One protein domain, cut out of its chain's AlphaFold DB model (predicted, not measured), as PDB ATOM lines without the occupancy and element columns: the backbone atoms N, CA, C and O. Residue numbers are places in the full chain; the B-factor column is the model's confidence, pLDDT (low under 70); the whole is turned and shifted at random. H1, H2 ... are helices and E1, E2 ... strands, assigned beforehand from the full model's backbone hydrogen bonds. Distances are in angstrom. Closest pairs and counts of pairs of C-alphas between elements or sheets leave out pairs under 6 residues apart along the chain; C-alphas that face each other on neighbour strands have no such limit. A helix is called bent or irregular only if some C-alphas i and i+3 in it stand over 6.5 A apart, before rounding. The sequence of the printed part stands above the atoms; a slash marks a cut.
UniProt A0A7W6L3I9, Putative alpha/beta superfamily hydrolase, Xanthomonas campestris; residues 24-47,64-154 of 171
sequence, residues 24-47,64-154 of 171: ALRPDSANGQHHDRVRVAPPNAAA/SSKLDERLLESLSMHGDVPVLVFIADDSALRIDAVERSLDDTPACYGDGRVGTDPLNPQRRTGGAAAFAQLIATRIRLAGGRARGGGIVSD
ATOM      1  N   ALA A  24       0.433  15.682 -24.749       76.88
ATOM      2  CA  ALA A  24       1.808  15.326 -24.420       76.88
ATOM      3  C   ALA A  24       2.265  14.164 -25.304       76.88
ATOM      4  O   ALA A  24       1.558  13.170 -25.455       76.88
ATOM      5  N   LEU A  25       3.462  14.300 -25.856       73.19
ATOM      6  CA  LEU A  25       4.171  13.300 -26.631       73.19
ATOM      7  C   LEU A  25       5.495  13.012 -25.922       73.19
ATOM      8  O   LEU A  25       6.166  13.915 -25.422       73.19
ATOM      9  N   ARG A  26       5.882  11.744 -25.895       70.62
ATOM     10  CA  ARG A  26       7.222  11.328 -25.480       70.62
ATOM     11  C   ARG A  26       7.889  10.753 -26.720       70.62
ATOM     12  O   ARG A  26       7.541   9.640 -27.105       70.62
ATOM     13  N   PRO A  27       8.726  11.528 -27.425       64.56
ATOM     14  CA  PRO A  27       9.493  10.984 -28.531       64.56
ATOM     15  C   PRO A  27      10.415   9.895 -27.988       64.56
ATOM     16  O   PRO A  27      11.133  10.126 -27.017       64.56
ATOM     17  N   ASP A  28      10.416   8.720 -28.612       55.69
ATOM     18  CA  ASP A  28      11.397   7.696 -28.271       55.69
ATOM     19  C   ASP A  28      12.802   8.236 -28.559       55.69
ATOM     20  O   ASP A  28      13.151   8.554 -29.704       55.69
ATOM     21  N   SER A  29      13.619   8.343 -27.515       53.97
ATOM     22  CA  SER A  29      15.037   8.645 -27.661       53.97
ATOM     23  C   SER A  29      15.700   7.493 -28.407       53.97
ATOM     24  O   SER A  29      15.694   6.361 -27.927       53.97
ATOM     25  N   ALA A  30      16.295   7.763 -29.574       50.53
ATOM     26  CA  ALA A  30      16.937   6.743 -30.417       50.53
ATOM     27  C   ALA A  30      18.060   5.959 -29.701       50.53
ATOM     28  O   ALA A  30      18.504   4.918 -30.177       50.53
ATOM     29  N   ASN A  31      18.515   6.471 -28.563       53.94
ATOM     30  CA  ASN A  31      19.591   5.967 -27.726       53.94
ATOM     31  C   ASN A  31      19.211   5.913 -26.232       53.94
ATOM     32  O   ASN A  31      20.089   5.661 -25.411       53.94
ATOM     33  N   GLY A  32      17.944   6.161 -25.867       51.78
ATOM     34  CA  GLY A  32      17.479   6.172 -24.470       51.78
ATOM     35  C   GLY A  32      18.103   7.257 -23.581       51.78
ATOM     36  O   GLY A  32      17.925   7.204 -22.372       51.78
ATOM     37  N   GLN A  33      18.851   8.201 -24.158       55.28
ATOM     38  CA  GLN A  33      19.642   9.194 -23.418       55.28
ATOM     39  C   GLN A  33      18.939  10.542 -23.256       55.28
ATOM     40  O   GLN A  33      19.336  11.320 -22.401       55.28
ATOM     41  N   HIS A  34      17.914  10.815 -24.063       62.28
ATOM     42  CA  HIS A  34      17.176  12.075 -24.024       62.28
ATOM     43  C   HIS A  34      15.766  11.809 -23.527       62.28
ATOM     44  O   HIS A  34      14.941  11.225 -24.229       62.28
ATOM     45  N   HIS A  35      15.495  12.190 -22.289       66.56
ATOM     46  CA  HIS A  35      14.169  12.067 -21.712       66.56
ATOM     47  C   HIS A  35      13.384  13.337 -22.012       66.56
ATOM     48  O   HIS A  35      13.055  14.076 -21.100       66.56
ATOM     49  N   ASP A  36      13.082  13.603 -23.280       68.19
ATOM     50  CA  ASP A  36      12.345  14.813 -23.639       68.19
ATOM     51  C   ASP A  36      10.842  14.583 -23.486       68.19
ATOM     52  O   ASP A  36      10.246  13.659 -24.055       68.19
ATOM     53  N   ARG A  37      10.188  15.484 -22.764       74.44
ATOM     54  CA  ARG A  37       8.741  15.638 -22.751       74.44
ATOM     55  C   ARG A  37       8.358  16.744 -23.728       74.44
ATOM     56  O   ARG A  37       8.513  17.935 -23.457       74.44
ATOM     57  N   VAL A  38       7.773  16.348 -24.853       81.19
ATOM     58  CA  VAL A  38       7.219  17.285 -25.832       81.19
ATOM     59  C   VAL A  38       5.744  17.495 -25.538       81.19
ATOM     60  O   VAL A  38       4.985  16.546 -25.374       81.19
ATOM     61  N   ARG A  39       5.288  18.742 -25.498       81.38
ATOM     62  CA  ARG A  39       3.858  19.052 -25.437       81.38
ATOM     63  C   ARG A  39       3.474  19.848 -26.663       81.38
ATOM     64  O   ARG A  39       4.142  20.815 -27.003       81.38
ATOM     65  N   VAL A  40       2.402  19.444 -27.326       82.38
ATOM     66  CA  VAL A  40       1.923  20.089 -28.546       82.38
ATOM     67  C   VAL A  40       0.550  20.670 -28.267       82.38
ATOM     68  O   VAL A  40      -0.325  19.979 -27.738       82.38
ATOM     69  N   ALA A  41       0.379  21.939 -28.618       86.06
ATOM     70  CA  ALA A  41      -0.882  22.645 -28.547       86.06
ATOM     71  C   ALA A  41      -1.281  23.137 -29.943       86.06
ATOM     72  O   ALA A  41      -0.881  24.236 -30.341       86.06
ATOM     73  N   PRO A  42      -2.003  22.327 -30.738       84.00
ATOM     74  CA  PRO A  42      -2.679  22.835 -31.920       84.00
ATOM     75  C   PRO A  42      -3.825  23.790 -31.546       84.00
ATOM     76  O   PRO A  42      -4.506  23.570 -30.537       84.00
ATOM     77  N   PRO A  43      -4.063  24.830 -32.360       86.44
ATOM     78  CA  PRO A  43      -5.228  25.688 -32.200       86.44
ATOM     79  C   PRO A  43      -6.517  24.958 -32.610       86.44
ATOM     80  O   PRO A  43      -6.496  24.045 -33.434       86.44
ATOM     81  N   ASN A  44      -7.649  25.396 -32.056       84.38
ATOM     82  CA  ASN A  44      -8.990  24.912 -32.408       84.38
ATOM     83  C   ASN A  44      -9.477  25.432 -33.771       84.38
ATOM     84  O   ASN A  44     -10.397  24.862 -34.358       84.38
ATOM     85  N   ALA A  45      -8.887  26.525 -34.261       82.44
ATOM     86  CA  ALA A  45      -9.169  27.061 -35.589       82.44
ATOM     87  C   ALA A  45      -8.821  26.032 -36.676       82.44
ATOM     88  O   ALA A  45      -7.964  25.185 -36.469       82.44
ATOM     89  N   ALA A  46      -9.466  26.104 -37.841       79.62
ATOM     90  CA  ALA A  46      -9.164  25.196 -38.945       79.62
ATOM     91  C   ALA A  46      -7.770  25.463 -39.539       79.62
ATOM     92  O   ALA A  46      -7.333  26.610 -39.647       79.62
ATOM     93  N   ALA A  47      -7.099  24.400 -39.989       76.88
ATOM     94  CA  ALA A  47      -5.778  24.510 -40.593       76.88
ATOM     95  C   ALA A  47      -5.848  25.294 -41.911       76.88
ATOM     96  O   ALA A  47      -6.649  24.937 -42.785       76.88
ATOM     97  N   SER A  64       5.502  27.195 -20.711       81.94
ATOM     98  CA  SER A  64       4.080  26.924 -20.468       81.94
ATOM     99  C   SER A  64       3.546  27.603 -19.206       81.94
ATOM    100  O   SER A  64       2.368  27.941 -19.167       81.94
ATOM    101  N   SER A  65       4.394  27.893 -18.210       81.06
ATOM    102  CA  SER A  65       3.976  28.624 -17.004       81.06
ATOM    103  C   SER A  65       3.654  30.100 -17.261       81.06
ATOM    104  O   SER A  65       3.148  30.766 -16.364       81.06
ATOM    105  N   LYS A  66       4.017  30.636 -18.433       82.12
ATOM    106  CA  LYS A  66       3.728  32.018 -18.843       82.12
ATOM    107  C   LYS A  66       2.477  32.123 -19.719       82.12
ATOM    108  O   LYS A  66       2.104  33.232 -20.087       82.12
ATOM    109  N   LEU A  67       1.864  30.997 -20.086       82.62
ATOM    110  CA  LEU A  67       0.622  31.004 -20.845       82.62
ATOM    111  C   LEU A  67      -0.577  31.209 -19.923       82.62
ATOM    112  O   LEU A  67      -0.721  30.518 -18.917       82.62
ATOM    113  N   ASP A  68      -1.464  32.106 -20.331       81.88
ATOM    114  CA  ASP A  68      -2.801  32.268 -19.777       81.88
ATOM    115  C   ASP A  68      -3.845  32.300 -20.906       81.88
ATOM    116  O   ASP A  68      -3.503  32.383 -22.090       81.88
ATOM    117  N   GLU A  69      -5.128  32.212 -20.549       80.69
ATOM    118  CA  GLU A  69      -6.213  32.168 -21.542       80.69
ATOM    119  C   GLU A  69      -6.241  33.430 -22.413       80.69
ATOM    120  O   GLU A  69      -6.464  33.342 -23.614       80.69
ATOM    121  N   ARG A  70      -5.932  34.603 -21.843       82.81
ATOM    122  CA  ARG A  70      -5.928  35.873 -22.588       82.81
ATOM    123  C   ARG A  70      -4.867  35.885 -23.681       82.81
ATOM    124  O   ARG A  70      -5.115  36.386 -24.777       82.81
ATOM    125  N   LEU A  71      -3.683  35.351 -23.397       84.00
ATOM    126  CA  LEU A  71      -2.618  35.216 -24.379       84.00
ATOM    127  C   LEU A  71      -2.997  34.200 -25.462       84.00
ATOM    128  O   LEU A  71      -2.776  34.468 -26.640       84.00
ATOM    129  N   LEU A  72      -3.601  33.067 -25.088       86.31
ATOM    130  CA  LEU A  72      -4.059  32.053 -26.043       86.31
ATOM    131  C   LEU A  72      -5.173  32.578 -26.962       86.31
ATOM    132  O   LEU A  72      -5.118  32.345 -28.170       86.31
ATOM    133  N   GLU A  73      -6.134  33.325 -26.420       84.19
ATOM    134  CA  GLU A  73      -7.170  34.029 -27.184       84.19
ATOM    135  C   GLU A  73      -6.559  35.081 -28.114       84.19
ATOM    136  O   GLU A  73      -6.878  35.142 -29.297       84.19
ATOM    137  N   SER A  74      -5.619  35.890 -27.624       85.56
ATOM    138  CA  SER A  74      -4.936  36.880 -28.462       85.56
ATOM    139  C   SER A  74      -4.224  36.224 -29.652       85.56
ATOM    140  O   SER A  74      -4.352  36.688 -30.788       85.56
ATOM    141  N   LEU A  75      -3.532  35.101 -29.420       85.31
ATOM    142  CA  LEU A  75      -2.871  34.330 -30.476       85.31
ATOM    143  C   LEU A  75      -3.864  33.745 -31.489       85.31
ATOM    144  O   LEU A  75      -3.548  33.707 -32.676       85.31
ATOM    145  N   SER A  76      -5.045  33.295 -31.051       82.50
ATOM    146  CA  SER A  76      -6.055  32.710 -31.947       82.50
ATOM    147  C   SER A  76      -6.782  33.742 -32.811       82.50
ATOM    148  O   SER A  76      -7.289  33.397 -33.875       82.50
ATOM    149  N   MET A  77      -6.770  35.014 -32.406       83.00
ATOM    150  CA  MET A  77      -7.341  36.125 -33.176       83.00
ATOM    151  C   MET A  77      -6.420  36.640 -34.295       83.00
ATOM    152  O   MET A  77      -6.848  37.458 -35.111       83.00
ATOM    153  N   HIS A  78      -5.162  36.190 -34.356       76.62
ATOM    154  CA  HIS A  78      -4.237  36.540 -35.436       76.62
ATOM    155  C   HIS A  78      -4.399  35.574 -36.621       76.62
ATOM    156  O   HIS A  78      -4.602  34.378 -36.438       76.62
ATOM    157  N   GLY A  79      -4.286  36.090 -37.854       68.25
ATOM    158  CA  GLY A  79      -4.592  35.327 -39.077       68.25
ATOM    159  C   GLY A  79      -3.742  34.068 -39.304       68.25
ATOM    160  O   GLY A  79      -4.206  33.141 -39.960       68.25
ATOM    161  N   ASP A  80      -2.543  34.011 -38.717       76.06
ATOM    162  CA  ASP A  80      -1.617  32.877 -38.793       76.06
ATOM    163  C   ASP A  80      -1.407  32.255 -37.403       76.06
ATOM    164  O   ASP A  80      -0.324  32.326 -36.815       76.06
ATOM    165  N   VAL A  81      -2.466  31.658 -36.851       85.06
ATOM    166  CA  VAL A  81      -2.432  31.014 -35.530       85.06
ATOM    167  C   VAL A  81      -1.470  29.804 -35.517       85.06
ATOM    168  O   VAL A  81      -1.638  28.871 -36.312       85.06
ATOM    169  N   PRO A  82      -0.438  29.790 -34.648       88.00
ATOM    170  CA  PRO A  82       0.583  28.746 -34.665       88.00
ATOM    171  C   PRO A  82       0.211  27.524 -33.830       88.00
ATOM    172  O   PRO A  82      -0.453  27.627 -32.809       88.00
ATOM    173  N   VAL A  83       0.749  26.362 -34.198       87.25
ATOM    174  CA  VAL A  83       0.892  25.233 -33.269       87.25
ATOM    175  C   VAL A  83       2.026  25.560 -32.299       87.25
ATOM    176  O   VAL A  83       3.148  25.849 -32.728       87.25
ATOM    177  N   LEU A  84       1.756  25.479 -30.999       89.81
ATOM    178  CA  LEU A  84       2.773  25.662 -29.963       89.81
ATOM    179  C   LEU A  84       3.384  24.305 -29.607       89.81
ATOM    180  O   LEU A  84       2.663  23.358 -29.297       89.81
ATOM    181  N   VAL A  85       4.707  24.202 -29.637       88.69
ATOM    182  CA  VAL A  85       5.443  22.974 -29.319       88.69
ATOM    183  C   VAL A  85       6.392  23.264 -28.165       88.69
ATOM    184  O   VAL A  85       7.417  23.902 -28.351       88.69
ATOM    185  N   PHE A  86       6.063  22.799 -26.969       89.12
ATOM    186  CA  PHE A  86       6.890  22.939 -25.775       89.12
ATOM    187  C   PHE A  86       7.846  21.759 -25.694       89.12
ATOM    188  O   PHE A  86       7.395  20.614 -25.694       89.12
ATOM    189  N   ILE A  87       9.141  22.035 -25.603       87.25
ATOM    190  CA  ILE A  87      10.182  21.021 -25.456       87.25
ATOM    191  C   ILE A  87      10.830  21.238 -24.098       87.25
ATOM    192  O   ILE A  87      11.341  22.322 -23.817       87.25
ATOM    193  N   ALA A  88      10.754  20.232 -23.241       84.69
ATOM    194  CA  ALA A  88      11.373  20.236 -21.928       84.69
ATOM    195  C   ALA A  88      11.874  18.836 -21.603       84.69
ATOM    196  O   ALA A  88      11.349  17.861 -22.135       84.69
ATOM    197  N   ASP A  89      12.798  18.741 -20.661       79.25
ATOM    198  CA  ASP A  89      13.161  17.469 -20.051       79.25
ATOM    199  C   ASP A  89      11.970  16.857 -19.294       79.25
ATOM    200  O   ASP A  89      11.070  17.557 -18.806       79.25
ATOM    201  N   ASP A  90      11.967  15.533 -19.148       76.62
ATOM    202  CA  ASP A  90      10.991  14.738 -18.395       76.62
ATOM    203  C   ASP A  90      11.239  14.867 -16.884       76.62
ATOM    204  O   ASP A  90      11.280  13.890 -16.140       76.62
ATOM    205  N   SER A  91      11.403  16.100 -16.414       77.00
ATOM    206  CA  SER A  91      11.593  16.444 -15.013       77.00
ATOM    207  C   SER A  91      10.402  17.242 -14.482       77.00
ATOM    208  O   SER A  91       9.617  17.836 -15.227       77.00
ATOM    209  N   ALA A  92      10.244  17.251 -13.155       77.00
ATOM    210  CA  ALA A  92       9.274  18.116 -12.481       77.00
ATOM    211  C   ALA A  92       9.783  19.562 -12.313       77.00
ATOM    212  O   ALA A  92       9.095  20.408 -11.739       77.00
ATOM    213  N   LEU A  93      11.009  19.844 -12.762       81.25
ATOM    214  CA  LEU A  93      11.650  21.133 -12.571       81.25
ATOM    215  C   LEU A  93      11.087  22.148 -13.565       81.25
ATOM    216  O   LEU A  93      10.889  21.859 -14.745       81.25
ATOM    217  N   ARG A  94      10.883  23.385 -13.097       83.38
ATOM    218  CA  ARG A  94      10.537  24.507 -13.985       83.38
ATOM    219  C   ARG A  94      11.633  24.745 -15.029       83.38
ATOM    220  O   ARG A  94      11.319  25.043 -16.174       83.38
ATOM    221  N   ILE A  95      12.890  24.642 -14.605       82.81
ATOM    222  CA  ILE A  95      14.096  24.719 -15.431       82.81
ATOM    223  C   ILE A  95      15.015  23.598 -14.956       82.81
ATOM    224  O   ILE A  95      15.410  23.606 -13.787       82.81
ATOM    225  N   ASP A  96      15.369  22.670 -15.840       84.62
ATOM    226  CA  ASP A  96      16.447  21.721 -15.580       84.62
ATOM    227  C   ASP A  96      17.765  22.333 -16.048       84.62
ATOM    228  O   ASP A  96      18.056  22.439 -17.235       84.62
ATOM    229  N   ALA A  97      18.548  22.842 -15.101       84.94
ATOM    230  CA  ALA A  97      19.752  23.579 -15.444       84.94
ATOM    231  C   ALA A  97      20.915  22.677 -15.896       84.94
ATOM    232  O   ALA A  97      21.894  23.206 -16.424       84.94
ATOM    233  N   VAL A  98      20.839  21.365 -15.649       86.00
ATOM    234  CA  VAL A  98      21.881  20.406 -16.033       86.00
ATOM    235  C   VAL A  98      21.678  19.984 -17.479       86.00
ATOM    236  O   VAL A  98      22.600  20.158 -18.277       86.00
ATOM    237  N   GLU A  99      20.476  19.527 -17.822       83.25
ATOM    238  CA  GLU A  99      20.164  19.049 -19.174       83.25
ATOM    239  C   GLU A  99      20.185  20.196 -20.191       83.25
ATOM    240  O   GLU A  99      20.952  20.156 -21.156       83.25
ATOM    241  N   ARG A 100      19.513  21.323 -19.901       86.81
ATOM    242  CA  ARG A 100      19.522  22.485 -20.810       86.81
ATOM    243  C   ARG A 100      20.920  23.029 -21.094       86.81
ATOM    244  O   ARG A 100      21.138  23.684 -22.105       86.81
ATOM    245  N   SER A 101      21.870  22.848 -20.171       88.44
ATOM    246  CA  SER A 101      23.242  23.314 -20.387       88.44
ATOM    247  C   SER A 101      23.905  22.544 -21.523       88.44
ATOM    248  O   SER A 101      24.672  23.128 -22.292       88.44
ATOM    249  N   LEU A 102      23.597  21.254 -21.656       88.56
ATOM    250  CA  LEU A 102      24.066  20.448 -22.767       88.56
ATOM    251  C   LEU A 102      23.368  20.889 -24.057       88.56
ATOM    252  O   LEU A 102      24.052  21.223 -25.026       88.56
ATOM    253  N   ASP A 103      22.041  20.960 -24.037       86.31
ATOM    254  CA  ASP A 103      21.212  21.134 -25.231       86.31
ATOM    255  C   ASP A 103      21.196  22.557 -25.801       86.31
ATOM    256  O   ASP A 103      21.133  22.731 -27.016       86.31
ATOM    257  N   ASP A 104      21.335  23.592 -24.971       86.44
ATOM    258  CA  ASP A 104      21.331  24.982 -25.449       86.44
ATOM    259  C   ASP A 104      22.728  25.507 -25.805       86.44
ATOM    260  O   ASP A 104      22.857  26.600 -26.370       86.44
ATOM    261  N   THR A 105      23.791  24.767 -25.477       86.56
ATOM    262  CA  THR A 105      25.166  25.253 -25.646       86.56
ATOM    263  C   THR A 105      25.827  24.620 -26.873       86.56
ATOM    264  O   THR A 105      25.961  23.395 -26.931       86.56
ATOM    265  N   PRO A 106      26.286  25.416 -27.860       86.56
ATOM    266  CA  PRO A 106      27.094  24.920 -28.972       86.56
ATOM    267  C   PRO A 106      28.419  24.314 -28.506       86.56
ATOM    268  O   PRO A 106      28.963  24.708 -27.475       86.56
ATOM    269  N   ALA A 107      28.971  23.374 -29.276       85.69
ATOM    270  CA  ALA A 107      30.300  22.835 -28.991       85.69
ATOM    271  C   ALA A 107      31.353  23.940 -29.144       85.69
ATOM    272  O   ALA A 107      31.346  24.659 -30.146       85.69
ATOM    273  N   CYS A 108      32.272  24.048 -28.179       77.25
ATOM    274  CA  CYS A 108      33.264  25.127 -28.102       77.25
ATOM    275  C   CYS A 108      34.065  25.321 -29.399       77.25
ATOM    276  O   CYS A 108      34.347  26.449 -29.794       77.25
ATOM    277  N   TYR A 109      34.393  24.224 -30.088       77.75
ATOM    278  CA  TYR A 109      35.182  24.239 -31.323       77.75
ATOM    279  C   TYR A 109      34.363  23.899 -32.575       77.75
ATOM    280  O   TYR A 109      34.935  23.656 -33.634       77.75
ATOM    281  N   GLY A 110      33.029  23.844 -32.469       74.19
ATOM    282  CA  GLY A 110      32.151  23.431 -33.571       74.19
ATOM    283  C   GLY A 110      32.351  21.977 -34.024       74.19
ATOM    284  O   GLY A 110      31.799  21.570 -35.041       74.19
ATOM    285  N   ASP A 111      33.116  21.187 -33.272       78.12
ATOM    286  CA  ASP A 111      33.465  19.791 -33.551       78.12
ATOM    287  C   ASP A 111      32.425  18.789 -33.018       78.12
ATOM    288  O   ASP A 111      32.611  17.576 -33.119       78.12
ATOM    289  N   GLY A 112      31.335  19.296 -32.434       76.31
ATOM    290  CA  GLY A 112      30.265  18.502 -31.836       76.31
ATOM    291  C   GLY A 112      30.664  17.792 -30.542       76.31
ATOM    292  O   GLY A 112      29.904  16.955 -30.054       76.31
ATOM    293  N   ARG A 113      31.844  18.086 -29.975       84.56
ATOM    294  CA  ARG A 113      32.273  17.461 -28.725       84.56
ATOM    295  C   ARG A 113      31.562  18.074 -27.533       84.56
ATOM    296  O   ARG A 113      31.491  19.293 -27.378       84.56
ATOM    297  N   VAL A 114      31.112  17.190 -26.650       88.12
ATOM    298  CA  VAL A 114      30.595  17.587 -25.348       88.12
ATOM    299  C   VAL A 114      31.746  18.039 -24.458       88.12
ATOM    300  O   VAL A 114      32.737  17.323 -24.302       88.12
ATOM    301  N   GLY A 115      31.596  19.223 -23.878       89.00
ATOM    302  CA  GLY A 115      32.500  19.793 -22.891       89.00
ATOM    303  C   GLY A 115      31.880  19.830 -21.499       89.00
ATOM    304  O   GLY A 115      30.754  19.376 -21.270       89.00
ATOM    305  N   THR A 116      32.632  20.402 -20.569       91.38
ATOM    306  CA  THR A 116      32.165  20.763 -19.228       91.38
ATOM    307  C   THR A 116      31.917  22.268 -19.192       91.38
ATOM    308  O   THR A 116      32.700  23.031 -19.758       91.38
ATOM    309  N   ASP A 117      30.837  22.698 -18.543       85.19
ATOM    310  CA  ASP A 117      30.544  24.121 -18.351       85.19
ATOM    311  C   ASP A 117      31.634  24.764 -17.462       85.19
ATOM    312  O   ASP A 117      31.831  24.323 -16.323       85.19
ATOM    313  N   PRO A 118      32.343  25.806 -17.937       83.00
ATOM    314  CA  PRO A 118      33.381  26.478 -17.154       83.00
ATOM    315  C   PRO A 118      32.829  27.198 -15.913       83.00
ATOM    316  O   PRO A 118      33.575  27.448 -14.969       83.00
ATOM    317  N   LEU A 119      31.533  27.527 -15.890       85.06
ATOM    318  CA  LEU A 119      30.866  28.167 -14.755       85.06
ATOM    319  C   LEU A 119      30.334  27.151 -13.738       85.06
ATOM    320  O   LEU A 119      30.083  27.515 -12.586       85.06
ATOM    321  N   ASN A 120      30.135  25.894 -14.141       88.00
ATOM    322  CA  ASN A 120      29.662  24.836 -13.258       88.00
ATOM    323  C   ASN A 120      30.125  23.444 -13.734       88.00
ATOM    324  O   ASN A 120      29.484  22.854 -14.603       88.00
ATOM    325  N   PRO A 121      31.137  22.841 -13.086       89.25
ATOM    326  CA  PRO A 121      31.675  21.538 -13.480       89.25
ATOM    327  C   PRO A 121      30.681  20.366 -13.462       89.25
ATOM    328  O   PRO A 121      30.966  19.315 -14.030       89.25
ATOM    329  N   GLN A 122      29.525  20.513 -12.806       89.38
ATOM    330  CA  GLN A 122      28.467  19.499 -12.796       89.38
ATOM    331  C   GLN A 122      27.645  19.484 -14.090       89.38
ATOM    332  O   GLN A 122      26.834  18.582 -14.288       89.38
ATOM    333  N   ARG A 123      27.815  20.484 -14.960       89.25
ATOM    334  CA  ARG A 123      27.057  20.629 -16.199       89.25
ATOM    335  C   ARG A 123      27.922  20.321 -17.404       89.25
ATOM    336  O   ARG A 123      29.123  20.594 -17.440       89.25
ATOM    337  N   ARG A 124      27.269  19.770 -18.419       90.62
ATOM    338  CA  ARG A 124      27.861  19.499 -19.726       90.62
ATOM    339  C   ARG A 124      27.436  20.593 -20.704       90.62
ATOM    340  O   ARG A 124      26.432  21.264 -20.483       90.62
ATOM    341  N   THR A 125      28.211  20.787 -21.761       90.19
ATOM    342  CA  THR A 125      27.946  21.747 -22.846       90.19
ATOM    343  C   THR A 125      28.221  21.099 -24.198       90.19
ATOM    344  O   THR A 125      28.873  20.063 -24.262       90.19
ATOM    345  N   GLY A 126      27.761  21.691 -25.296       87.56
ATOM    346  CA  GLY A 126      28.146  21.266 -26.644       87.56
ATOM    347  C   GLY A 126      27.125  20.413 -27.396       87.56
ATOM    348  O   GLY A 126      27.405  19.982 -28.513       87.56
ATOM    349  N   GLY A 127      25.946  20.184 -26.820       87.38
ATOM    350  CA  GLY A 127      24.890  19.333 -27.367       87.38
ATOM    351  C   GLY A 127      23.973  20.014 -28.384       87.38
ATOM    352  O   GLY A 127      23.226  19.318 -29.069       87.38
ATOM    353  N   ALA A 128      24.055  21.337 -28.569       86.75
ATOM    354  CA  ALA A 128      23.065  22.083 -29.359       86.75
ATOM    355  C   ALA A 128      22.862  21.598 -30.801       86.75
ATOM    356  O   ALA A 128      21.748  21.655 -31.322       86.75
ATOM    357  N   ALA A 129      23.904  21.084 -31.461       85.31
ATOM    358  CA  ALA A 129      23.761  20.526 -32.807       85.31
ATOM    359  C   ALA A 129      22.939  19.223 -32.813       85.31
ATOM    360  O   ALA A 129      22.072  19.044 -33.670       85.31
ATOM    361  N   ALA A 130      23.182  18.336 -31.844       83.81
ATOM    362  CA  ALA A 130      22.436  17.092 -31.689       83.81
ATOM    363  C   ALA A 130      20.980  17.373 -31.293       83.81
ATOM    364  O   ALA A 130      20.058  16.800 -31.876       83.81
ATOM    365  N   PHE A 131      20.766  18.327 -30.386       84.25
ATOM    366  CA  PHE A 131      19.432  18.751 -29.976       84.25
ATOM    367  C   PHE A 131      18.639  19.381 -31.133       84.25
ATOM    368  O   PHE A 131      17.509  18.983 -31.417       84.25
ATOM    369  N   ALA A 132      19.250  20.278 -31.914       83.94
ATOM    370  CA  ALA A 132      18.618  20.827 -33.115       83.94
ATOM    371  C   ALA A 132      18.258  19.732 -34.140       83.94
ATOM    372  O   ALA A 132      17.199  19.791 -34.774       83.94
ATOM    373  N   GLN A 133      19.105  18.706 -34.288       83.62
ATOM    374  CA  GLN A 133      18.827  17.563 -35.157       83.62
ATOM    375  C   GLN A 133      17.653  16.723 -34.640       83.62
ATOM    376  O   GLN A 133      16.810  16.306 -35.441       83.62
ATOM    377  N   LEU A 134      17.545  16.511 -33.327       81.50
ATOM    378  CA  LEU A 134      16.403  15.846 -32.696       81.50
ATOM    379  C   LEU A 134      15.093  16.593 -32.987       81.50
ATOM    380  O   LEU A 134      14.119  15.987 -33.450       81.50
ATOM    381  N   ILE A 135      15.092  17.918 -32.813       81.69
ATOM    382  CA  ILE A 135      13.936  18.773 -33.116       81.69
ATOM    383  C   ILE A 135      13.537  18.635 -34.589       81.69
ATOM    384  O   ILE A 135      12.369  18.385 -34.905       81.69
ATOM    385  N   ALA A 136      14.508  18.758 -35.496       80.69
ATOM    386  CA  ALA A 136      14.266  18.734 -36.933       80.69
ATOM    387  C   ALA A 136      13.767  17.373 -37.442       80.69
ATOM    388  O   ALA A 136      12.928  17.329 -38.341       80.69
ATOM    389  N   THR A 137      14.276  16.271 -36.885       75.81
ATOM    390  CA  THR A 137      14.030  14.921 -37.417       75.81
ATOM    391  C   THR A 137      12.918  14.161 -36.707       75.81
ATOM    392  O   THR A 137      12.290  13.318 -37.334       75.81
ATOM    393  N   ARG A 138      12.651  14.422 -35.425       72.50
ATOM    394  CA  ARG A 138      11.671  13.648 -34.640       72.50
ATOM    395  C   ARG A 138      10.478  14.488 -34.228       72.50
ATOM    396  O   ARG A 138       9.339  14.118 -34.504       72.50
ATOM    397  N   ILE A 139      10.735  15.645 -33.627       69.94
ATOM    398  CA  ILE A 139       9.679  16.476 -33.037       69.94
ATOM    399  C   ILE A 139       8.847  17.149 -34.131       69.94
ATOM    400  O   ILE A 139       7.617  17.117 -34.092       69.94
ATOM    401  N   ARG A 140       9.499  17.695 -35.164       68.38
ATOM    402  CA  ARG A 140       8.800  18.300 -36.303       68.38
ATOM    403  C   ARG A 140       7.933  17.308 -37.078       68.38
ATOM    404  O   ARG A 140       6.859  17.687 -37.530       68.38
ATOM    405  N   LEU A 141       8.370  16.055 -37.211       60.09
ATOM    406  CA  LEU A 141       7.594  15.024 -37.906       60.09
ATOM    407  C   LEU A 141       6.380  14.563 -37.089       60.09
ATOM    408  O   LEU A 141       5.315  14.346 -37.662       60.09
ATOM    409  N   ALA A 142       6.506  14.476 -35.762       56.03
ATOM    410  CA  ALA A 142       5.398  14.107 -34.880       56.03
ATOM    411  C   ALA A 142       4.264  15.155 -34.855       56.03
ATOM    412  O   ALA A 142       3.111  14.808 -34.615       56.03
ATOM    413  N   GLY A 143       4.570  16.426 -35.139       54.81
ATOM    414  CA  GLY A 143       3.604  17.531 -35.147       54.81
ATOM    415  C   GLY A 143       2.699  17.638 -36.388       54.81
ATOM    416  O   GLY A 143       1.842  18.517 -36.429       54.81
ATOM    417  N   GLY A 144       2.856  16.776 -37.400       56.25
ATOM    418  CA  GLY A 144       2.004  16.756 -38.599       56.25
ATOM    419  C   GLY A 144       2.404  17.742 -39.714       56.25
ATOM    420  O   GLY A 144       3.539  18.211 -39.792       56.25
ATOM    421  N   ARG A 145       1.476  18.024 -40.647       50.25
ATOM    422  CA  ARG A 145       1.719  18.819 -41.874       50.25
ATOM    423  C   ARG A 145       1.782  20.319 -41.558       50.25
ATOM    424  O   ARG A 145       0.817  21.048 -41.761       50.25
ATOM    425  N   ALA A 146       2.924  20.766 -41.052       54.91
ATOM    426  CA  ALA A 146       3.171  22.157 -40.692       54.91
ATOM    427  C   ALA A 146       4.179  22.849 -41.613       54.91
ATOM    428  O   ALA A 146       5.136  22.241 -42.107       54.91
ATOM    429  N   ARG A 147       3.980  24.155 -41.815       53.25
ATOM    430  CA  ARG A 147       4.979  25.022 -42.448       53.25
ATOM    431  C   ARG A 147       6.042  25.406 -41.426       53.25
ATOM    432  O   ARG A 147       5.779  25.479 -40.229       53.25
ATOM    433  N   GLY A 148       7.271  25.604 -41.910       50.78
ATOM    434  CA  GLY A 148       8.395  25.998 -41.059       50.78
ATOM    435  C   GLY A 148       8.076  27.253 -40.247       50.78
ATOM    436  O   GLY A 148       7.442  28.168 -40.764       50.78
ATOM    437  N   GLY A 149       8.520  27.278 -38.991       53.62
ATOM    438  CA  GLY A 149       8.376  28.418 -38.090       53.62
ATOM    439  C   GLY A 149       9.566  28.546 -37.133       53.62
ATOM    440  O   GLY A 149      10.615  27.948 -37.373       53.62
ATOM    441  N   GLY A 150       9.440  29.396 -36.112       53.50
ATOM    442  CA  GLY A 150      10.556  29.838 -35.264       53.50
ATOM    443  C   GLY A 150      10.815  28.962 -34.031       53.50
ATOM    444  O   GLY A 150       9.902  28.330 -33.502       53.50
ATOM    445  N   ILE A 151      12.063  28.971 -33.551       52.97
ATOM    446  CA  ILE A 151      12.464  28.426 -32.242       52.97
ATOM    447  C   ILE A 151      12.641  29.604 -31.277       52.97
ATOM    448  O   ILE A 151      13.336  30.575 -31.586       52.97
ATOM    449  N   VAL A 152      12.006  29.519 -30.114       56.69
ATOM    450  CA  VAL A 152      12.011  30.514 -29.043       56.69
ATOM    451  C   VAL A 152      12.573  29.859 -27.780       56.69
ATOM    452  O   VAL A 152      12.126  28.788 -27.382       56.69
ATOM    453  N   SER A 153      13.542  30.514 -27.140       46.72
ATOM    454  CA  SER A 153      14.137  30.095 -25.862       46.72
ATOM    455  C   SER A 153      13.946  31.198 -24.819       46.72
ATOM    456  O   SER A 153      14.113  32.382 -25.133       46.72
ATOM    457  N   ASP A 154      13.581  30.825 -23.589       42.88
ATOM    458  CA  ASP A 154      13.425  31.753 -22.463       42.88
ATOM    459  C   ASP A 154      14.800  32.094 -21.868       42.88
ATOM    460  O   ASP A 154      15.246  31.499 -20.888       42.88
TER     461      ASP A 154
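This is residues 24 to 47 and 64 to 154 of the 171 residues of the protein "Putative alpha/beta superfamily hydrolase" of Xanthomonas campestris (UniProt A0A7W6L3I9). A two-stranded antiparallel ribbon, E1 and E2, forms the middle of an elongated domain, with the small helix H1 at one end and the hairpin E3 and E4, with the short helix H2 beside E4, at the other. The longest helix, H3, runs back from the hairpin end toward the ribbon, which it approaches with residues 134 to 142. The printed part has 115 residues, in the order E1 H1 E2 H2 E3 E4 H3, of mixed class, with under half of the residues in named elements. It is only just compact, close to loose, with a radius of gyration of the C-alphas of 16.0 A and spans of 46 by 26 by 24 A.

E2, residues 83 to 89, is 19.6 A long; E1, residues 36 to 41, is 16.1 A long and begins at C-alpha 36 (12.345, 14.813, -23.639). H1 is residues 69 to 76, H2 99 to 103, E3 115 to 117 and E4 120 to 125. H3, residues 128 to 142, is 20.2 A long and ends at C-alpha 142 (5.398, 14.107, -34.880); it is neither bent nor irregular, but only just: C-alphas 136 and 139 are 6.4 A apart.

E1 and E2 are antiparallel at 161 degrees, with N 39 and O 86 2.8 A apart, within hydrogen-bond range. The closest C-alphas of E1 and H3, Val 38 and Ile 139, are 7.7 A apart. H3 touches H2 with residues 128 to 131 alone; the closest C-alphas, Asp 103 and Ala 128, are 4.6 A apart. The closest C-alphas of H2 and E4, Leu 102 and Thr 125, are 4.1 A apart. In the hairpin E3 and E4, antiparallel at 133 degrees, N 115 and O 125 are 2.9 A apart, within hydrogen-bond range. H1 and H3 are apart. In H1 and H2 every O i to N i+4 pair is within hydrogen-bond range, in H3 9 of 11.

The C-alphas farthest apart, Ala 46 and Pro 121, are 48.3 A apart. Residues 48 to 63 are not printed; C-alphas 47 and 64 are 22.5 A apart across this cut. The link H2 to E3 is long. Confidence is low, under 70, at residues 27 to 36, 79 and 139 to 154.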